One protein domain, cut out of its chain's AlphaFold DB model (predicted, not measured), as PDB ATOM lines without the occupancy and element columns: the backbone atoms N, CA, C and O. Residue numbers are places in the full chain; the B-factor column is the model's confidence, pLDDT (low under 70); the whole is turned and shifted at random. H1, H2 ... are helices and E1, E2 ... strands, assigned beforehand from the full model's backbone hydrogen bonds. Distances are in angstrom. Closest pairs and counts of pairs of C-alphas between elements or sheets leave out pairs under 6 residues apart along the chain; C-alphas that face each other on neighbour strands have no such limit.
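What this domain is: This is residues 2 to 54 of the 289 residues of the protein "Diacylglycerol kinase" of Reticulomyxa filosa (UniProt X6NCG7). This is a small domain of little regular structure: a long loop, residues 2 to 25, sweeps over one face of a narrow two-stranded ribbon, E1 and E2, and the short helix H1 sits beyond one end of that ribbon. The 53 printed residues hold, in order, E1, H1 and E2; the class is mixed, with only 19 residues in named elements. The sheet, order E1 - E2, is antiparallel. The whole is only just compact, close to loose, with a radius of gyration of the C-alphas of 11.8 A and spans of 31 by 23 by 18 A.

How they stand to each other: E1, residues 26 to 30, and E2, residues 48 to 53, are antiparallel neighbours at 155 degrees. C-alphas 27 and 52 face each other at 4.6 A. N 28 and O 51, 2.9 A apart, are within hydrogen-bond range. In H1, residues 34 to 41, every O i to N i+4 pair is within that range.

Where its parts are: E1 begins at C-alpha 26 (-13.825, -32.649, -34.382) and measures 13.1 A. H1 measures 10.5 A. E2 measures 15.1 A and ends at C-alpha 53 (-12.262, -30.170, -38.870).

The domain as a whole: The C-alphas farthest apart, of Asp 22 and His 35, are 32.6 A apart. The printed part has no cut. The link E1 to H1 is tight, H1 to E2 short. Residues 2 to 15 and 44 to 46 have pLDDT under 70.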
ATOM      1  N   LYS A   2     -23.649 -26.685 -19.671       33.59
ATOM      2  CA  LYS A   2     -24.364 -25.612 -20.381       33.59
ATOM      3  C   LYS A   2     -23.323 -24.783 -21.139       33.59
ATOM      4  O   LYS A   2     -22.363 -24.338 -20.525       33.59
ATOM      5  N   LYS A   3     -23.501 -24.579 -22.452       44.53
ATOM      6  CA  LYS A   3     -22.843 -23.456 -23.137       44.53
ATOM      7  C   LYS A   3     -23.517 -22.201 -22.600       44.53
ATOM      8  O   LYS A   3     -24.737 -22.094 -22.671       44.53
ATOM      9  N   GLY A   4     -22.763 -21.299 -22.019       41.78
ATOM     10  CA  GLY A   4     -23.255 -19.967 -21.703       41.78
ATOM     11  C   GLY A   4     -23.043 -19.025 -22.883       41.78
ATOM     12  O   GLY A   4     -22.588 -19.410 -23.959       41.78
ATOM     13  N   SER A   5     -23.487 -17.795 -22.682       50.56
ATOM     14  CA  SER A   5     -23.927 -16.892 -23.742       50.56
ATOM     15  C   SER A   5     -22.905 -15.817 -24.125       50.56
ATOM     16  O   SER A   5     -23.287 -14.768 -24.642       50.56
ATOM     17  N   GLY A   6     -21.615 -16.039 -23.854       54.31
ATOM     18  CA  GLY A   6     -20.559 -15.079 -24.196       54.31
ATOM     19  C   GLY A   6     -20.480 -14.842 -25.710       54.31
ATOM     20  O   GLY A   6     -20.495 -15.798 -26.483       54.31
ATOM     21  N   LYS A   7     -20.419 -13.574 -26.134       56.09
ATOM     22  CA  LYS A   7     -20.262 -13.202 -27.550       56.09
ATOM     23  C   LYS A   7     -18.839 -13.524 -28.024       56.09
ATOM     24  O   LYS A   7     -17.888 -13.180 -27.325       56.09
ATOM     25  N   SER A   8     -18.708 -14.130 -29.207       58.62
ATOM     26  CA  SER A   8     -17.414 -14.309 -29.885       58.62
ATOM     27  C   SER A   8     -16.762 -12.963 -30.204       58.62
ATOM     28  O   SER A   8     -17.455 -11.976 -30.479       58.62
ATOM     29  N   ARG A   9     -15.428 -12.915 -30.165       63.19
ATOM     30  CA  ARG A   9     -14.652 -11.730 -30.566       63.19
ATOM     31  C   ARG A   9     -14.606 -11.608 -32.094       63.19
ATOM     32  O   ARG A   9     -14.905 -12.563 -32.803       63.19
ATOM     33  N   LYS A  10     -14.281 -10.422 -32.620       62.56
ATOM     34  CA  LYS A  10     -14.316 -10.125 -34.072       62.56
ATOM     35  C   LYS A  10     -13.202 -10.814 -34.869       62.56
ATOM     36  O   LYS A  10     -13.346 -11.005 -36.067       62.56
ATOM     37  N   ASP A  11     -12.113 -11.152 -34.195       61.09
ATOM     38  CA  ASP A  11     -10.938 -11.875 -34.685       61.09
ATOM     39  C   ASP A  11     -11.116 -13.403 -34.668       61.09
ATOM     40  O   ASP A  11     -10.262 -14.137 -35.156       61.09
ATOM     41  N   GLU A  12     -12.237 -13.897 -34.141       60.28
ATOM     42  CA  GLU A  12     -12.573 -15.318 -34.142       60.28
ATOM     43  C   GLU A  12     -13.284 -15.707 -35.448       60.28
ATOM     44  O   GLU A  12     -14.027 -14.907 -36.028       60.28
ATOM     45  N   LEU A  13     -13.094 -16.956 -35.898       56.97
ATOM     46  CA  LEU A  13     -13.858 -17.521 -37.012       56.97
ATOM     47  C   LEU A  13     -15.356 -17.388 -36.682       56.97
ATOM     48  O   LEU A  13     -15.829 -17.948 -35.695       56.97
ATOM     49  N   GLN A  14     -16.092 -16.602 -37.466       59.09
ATOM     50  CA  GLN A  14     -17.485 -16.253 -37.153       59.09
ATOM     51  C   GLN A  14     -18.475 -17.356 -37.556       59.09
ATOM     52  O   GLN A  14     -19.557 -17.470 -36.981       59.09
ATOM     53  N   GLU A  15     -18.110 -18.185 -38.535       60.53
ATOM     54  CA  GLU A  15     -19.003 -19.173 -39.138       60.53
ATOM     55  C   GLU A  15     -18.728 -20.577 -38.596       60.53
ATOM     56  O   GLU A  15     -18.037 -21.397 -39.199       60.53
ATOM     57  N   TRP A  16     -19.294 -20.872 -37.428       70.81
ATOM     58  CA  TRP A  16     -19.322 -22.234 -36.904       70.81
ATOM     59  C   TRP A  16     -20.602 -22.940 -37.324       70.81
ATOM     60  O   TRP A  16     -21.705 -22.450 -37.074       70.81
ATOM     61  N   THR A  17     -20.474 -24.157 -37.856       80.44
ATOM     62  CA  THR A  17     -21.629 -25.054 -37.883       80.44
ATOM     63  C   THR A  17     -22.058 -25.374 -36.453       80.44
ATOM     64  O   THR A  17     -21.229 -25.452 -35.535       80.44
ATOM     65  N   TYR A  18     -23.370 -25.544 -36.251       84.12
ATOM     66  CA  TYR A  18     -23.886 -25.977 -34.956       84.12
ATOM     67  C   TYR A  18     -23.131 -27.246 -34.511       84.12
ATOM     68  O   TYR A  18     -22.782 -28.061 -35.365       84.12
ATOM     69  N   PRO A  19     -22.823 -27.410 -33.214       84.56
ATOM     70  CA  PRO A  19     -22.080 -28.564 -32.726       84.56
ATOM     71  C   PRO A  19     -22.848 -29.849 -32.987       84.56
ATOM     72  O   PRO A  19     -23.976 -29.990 -32.502       84.56
ATOM     73  N   ARG A  20     -22.240 -30.770 -33.725       86.19
ATOM     74  CA  ARG A  20     -22.880 -32.004 -34.167       86.19
ATOM     75  C   ARG A  20     -21.994 -33.206 -33.896       86.19
ATOM     76  O   ARG A  20     -20.776 -33.099 -33.927       86.19
ATOM     77  N   LEU A  21     -22.626 -34.331 -33.578       86.06
ATOM     78  CA  LEU A  21     -21.931 -35.604 -33.361       86.06
ATOM     79  C   LEU A  21     -21.862 -36.432 -34.652       86.06
ATOM     80  O   LEU A  21     -21.008 -37.303 -34.787       86.06
ATOM     81  N   ASP A  22     -22.758 -36.169 -35.604       85.00
ATOM     82  CA  ASP A  22     -22.913 -36.941 -36.839       85.00
ATOM     83  C   ASP A  22     -22.181 -36.345 -38.055       85.00
ATOM     84  O   ASP A  22     -21.937 -37.054 -39.042       85.00
ATOM     85  N   ASP A  23     -21.759 -35.080 -37.967       87.19
ATOM     86  CA  ASP A  23     -21.116 -34.327 -39.052       87.19
ATOM     87  C   ASP A  23     -19.698 -34.827 -39.391       87.19
ATOM     88  O   ASP A  23     -19.126 -34.481 -40.432       87.19
ATOM     89  N   GLY A  24     -19.145 -35.693 -38.538       88.62
ATOM     90  CA  GLY A  24     -17.816 -36.265 -38.687       88.62
ATOM     91  C   GLY A  24     -16.709 -35.224 -38.571       88.62
ATOM     92  O   GLY A  24     -15.669 -35.404 -39.201       88.62
ATOM     93  N   LYS A  25     -16.933 -34.138 -37.825       91.25
ATOM     94  CA  LYS A  25     -15.932 -33.115 -37.525       91.25
ATOM     95  C   LYS A  25     -15.586 -33.148 -36.037       91.25
ATOM     96  O   LYS A  25     -16.417 -33.418 -35.180       91.25
ATOM     97  N   ILE A  26     -14.335 -32.841 -35.733       92.19
ATOM     98  CA  ILE A  26     -13.825 -32.649 -34.382       92.19
ATOM     99  C   ILE A  26     -13.874 -31.156 -34.074       92.19
ATOM    100  O   ILE A  26     -13.449 -30.329 -34.885       92.19
ATOM    101  N   GLU A  27     -14.362 -30.817 -32.887       91.00
ATOM    102  CA  GLU A  27     -14.358 -29.452 -32.378       91.00
ATOM    103  C   GLU A  27     -13.106 -29.206 -31.545       91.00
ATOM    104  O   GLU A  27     -12.859 -29.904 -30.562       91.00
ATOM    105  N   VAL A  28     -12.333 -28.189 -31.914       91.75
ATOM    106  CA  VAL A  28     -11.177 -27.753 -31.133       91.75
ATOM    107  C   VAL A  28     -11.584 -26.553 -30.304       91.75
ATOM    108  O   VAL A  28     -12.020 -25.531 -30.838       91.75
ATOM    109  N   MET A  29     -11.429 -26.694 -28.993       89.31
ATOM    110  CA  MET A  29     -11.758 -25.676 -28.009       89.31
ATOM    111  C   MET A  29     -10.482 -25.278 -27.262       89.31
ATOM    112  O   MET A  29      -9.682 -26.144 -26.917       89.31
ATOM    113  N   ALA A  30     -10.298 -23.989 -26.995       88.31
ATOM    114  CA  ALA A  30      -9.167 -23.456 -26.247       88.31
ATOM    115  C   ALA A  30      -9.624 -22.444 -25.189       88.31
ATOM    116  O   ALA A  30     -10.709 -21.862 -25.267       88.31
ATOM    117  N   THR A  31      -8.783 -22.243 -24.179       86.31
ATOM    118  CA  THR A  31      -9.003 -21.299 -23.078       86.31
ATOM    119  C   THR A  31      -7.741 -20.467 -22.903       86.31
ATOM    120  O   THR A  31      -6.655 -21.044 -22.895       86.31
ATOM    121  N   GLY A  32      -7.855 -19.146 -22.755       79.56
ATOM    122  CA  GLY A  32      -6.707 -18.232 -22.726       79.56
ATOM    123  C   GLY A  32      -5.906 -18.234 -21.421       79.56
ATOM    124  O   GLY A  32      -4.909 -17.526 -21.325       79.56
ATOM    125  N   GLY A  33      -6.310 -19.009 -20.409       82.19
ATOM    126  CA  GLY A  33      -5.557 -19.165 -19.167       82.19
ATOM    127  C   GLY A  33      -6.406 -19.614 -17.980       82.19
ATOM    128  O   GLY A  33      -7.583 -19.951 -18.112       82.19
ATOM    129  N   VAL A  34      -5.800 -19.586 -16.791       80.31
ATOM    130  CA  VAL A  34      -6.421 -20.035 -15.528       80.31
ATOM    131  C   VAL A  34      -7.661 -19.208 -15.175       80.31
ATOM    132  O   VAL A  34      -8.647 -19.745 -14.675       80.31
ATOM    133  N   HIS A  35      -7.638 -17.907 -15.470       78.50
ATOM    134  CA  HIS A  35      -8.774 -17.023 -15.224       78.50
ATOM    135  C   HIS A  35      -9.988 -17.394 -16.091       78.50
ATOM    136  O   HIS A  35     -11.098 -17.504 -15.572       78.50
ATOM    137  N   ASP A  36      -9.775 -17.695 -17.375       76.19
ATOM    138  CA  ASP A  36     -10.838 -18.166 -18.271       76.19
ATOM    139  C   ASP A  36     -11.391 -19.519 -17.813       76.19
ATOM    140  O   ASP A  36     -12.602 -19.736 -17.838       76.19
ATOM    141  N   LEU A  37     -10.517 -20.411 -17.332       79.50
ATOM    142  CA  LEU A  37     -10.911 -21.707 -16.781       79.50
ATOM    143  C   LEU A  37     -11.801 -21.545 -15.535       79.50
ATOM    144  O   LEU A  37     -12.825 -22.220 -15.400       79.50
ATOM    145  N   LEU A  38     -11.447 -20.620 -14.636       81.12
ATOM    146  CA  LEU A  38     -12.240 -20.318 -13.444       81.12
ATOM    147  C   LEU A  38     -13.602 -19.726 -13.819       81.12
ATOM    148  O   LEU A  38     -14.632 -20.153 -13.294       81.12
ATOM    149  N   GLN A  39     -13.622 -18.790 -14.768       79.19
ATOM    150  CA  GLN A  39     -14.868 -18.221 -15.274       79.19
ATOM    151  C   GLN A  39     -15.746 -19.274 -15.953       79.19
ATOM    152  O   GLN A  39     -16.963 -19.247 -15.786       79.19
ATOM    153  N   GLN A  40     -15.164 -20.235 -16.673       75.25
ATOM    154  CA  GLN A  40     -15.904 -21.365 -17.238       75.25
ATOM    155  C   GLN A  40     -16.517 -22.251 -16.163       75.25
ATOM    156  O   GLN A  40     -17.692 -22.605 -16.258       75.25
ATOM    157  N   LYS A  41     -15.764 -22.554 -15.101       78.44
ATOM    158  CA  LYS A  41     -16.272 -23.314 -13.952       78.44
ATOM    159  C   LYS A  41     -17.428 -22.583 -13.257       78.44
ATOM    160  O   LYS A  41     -18.385 -23.223 -12.828       78.44
ATOM    161  N   ALA A  42     -17.377 -21.253 -13.213       78.69
ATOM    162  CA  ALA A  42     -18.441 -20.394 -12.693       78.69
ATOM    163  C   ALA A  42     -19.594 -20.135 -13.691       78.69
ATOM    164  O   ALA A  42     -20.507 -19.374 -13.379       78.69
ATOM    165  N   ASN A  43     -19.581 -20.749 -14.884       71.00
ATOM    166  CA  ASN A  43     -20.505 -20.481 -16.001       71.00
ATOM    167  C   ASN A  43     -20.526 -19.017 -16.494       71.00
ATOM    168  O   ASN A  43     -21.462 -18.609 -17.184       71.00
ATOM    169  N   MET A  44     -19.503 -18.228 -16.167       65.00
ATOM    170  CA  MET A  44     -19.363 -16.823 -16.563       65.00
ATOM    171  C   MET A  44     -18.680 -16.655 -17.928       65.00
ATOM    172  O   MET A  44     -18.907 -15.655 -18.602       65.00
ATOM    173  N   SER A  45     -17.889 -17.641 -18.362       68.38
ATOM    174  CA  SER A  45     -17.201 -17.664 -19.664       68.38
ATOM    175  C   SER A  45     -17.289 -19.049 -20.307       68.38
ATOM    176  O   SER A  45     -17.729 -20.000 -19.661       68.38
ATOM    177  N   HIS A  46     -16.916 -19.171 -21.584       68.25
ATOM    178  CA  HIS A  46     -16.963 -20.420 -22.358       68.25
ATOM    179  C   HIS A  46     -15.597 -20.737 -22.923       68.25
ATOM    180  O   HIS A  46     -14.796 -19.842 -23.173       68.25
ATOM    181  N   ALA A  47     -15.330 -22.026 -23.128       75.88
ATOM    182  CA  ALA A  47     -14.196 -22.403 -23.951       75.88
ATOM    183  C   ALA A  47     -14.445 -21.869 -25.360       75.88
ATOM    184  O   ALA A  47     -15.558 -21.978 -25.888       75.88
ATOM    185  N   HIS A  48     -13.419 -21.267 -25.942       79.00
ATOM    186  CA  HIS A  48     -13.495 -20.663 -27.259       79.00
ATOM    187  C   HIS A  48     -13.294 -21.754 -28.294       79.00
ATOM    188  O   HIS A  48     -12.330 -22.514 -28.218       79.00
ATOM    189  N   ARG A  49     -14.207 -21.856 -29.260       85.50
ATOM    190  CA  ARG A  49     -13.997 -22.746 -30.398       85.50
ATOM    191  C   ARG A  49     -12.998 -22.090 -31.337       85.50
ATOM    192  O   ARG A  49     -13.235 -20.974 -31.776       85.50
ATOM    193  N   ILE A  50     -11.916 -22.794 -31.638       88.38
ATOM    194  CA  ILE A  50     -10.851 -22.294 -32.514       88.38
ATOM    195  C   ILE A  50     -10.804 -23.015 -33.858       88.38
ATOM    196  O   ILE A  50     -10.318 -22.450 -34.830       88.38
ATOM    197  N   ALA A  51     -11.328 -24.243 -33.947       89.38
ATOM    198  CA  ALA A  51     -11.426 -24.974 -35.209       89.38
ATOM    199  C   ALA A  51     -12.547 -26.025 -35.184       89.38
ATOM    200  O   ALA A  51     -12.959 -26.498 -34.123       89.38
ATOM    201  N   GLN A  52     -13.013 -26.416 -36.373       91.69
ATOM    202  CA  GLN A  52     -13.931 -27.540 -36.575       91.69
ATOM    203  C   GLN A  52     -13.534 -28.289 -37.859       91.69
ATOM    204  O   GLN A  52     -13.794 -27.810 -38.960       91.69
ATOM    205  N   SER A  53     -12.870 -29.444 -37.735       92.06
ATOM    206  CA  SER A  53     -12.262 -30.170 -38.870       92.06
ATOM    207  C   SER A  53     -12.272 -31.688 -38.659       92.06
ATOM    208  O   SER A  53     -12.384 -32.156 -37.534       92.06
ATOM    209  N   LYS A  54     -12.136 -32.478 -39.730       92.38
ATOM    210  CA  LYS A  54     -12.032 -33.953 -39.655       92.38
ATOM    211  C   LYS A  54     -10.632 -34.450 -39.266       92.38
ATOM    212  O   LYS A  54     -10.484 -35.575 -38.788       92.38
TER     213      LYS A  54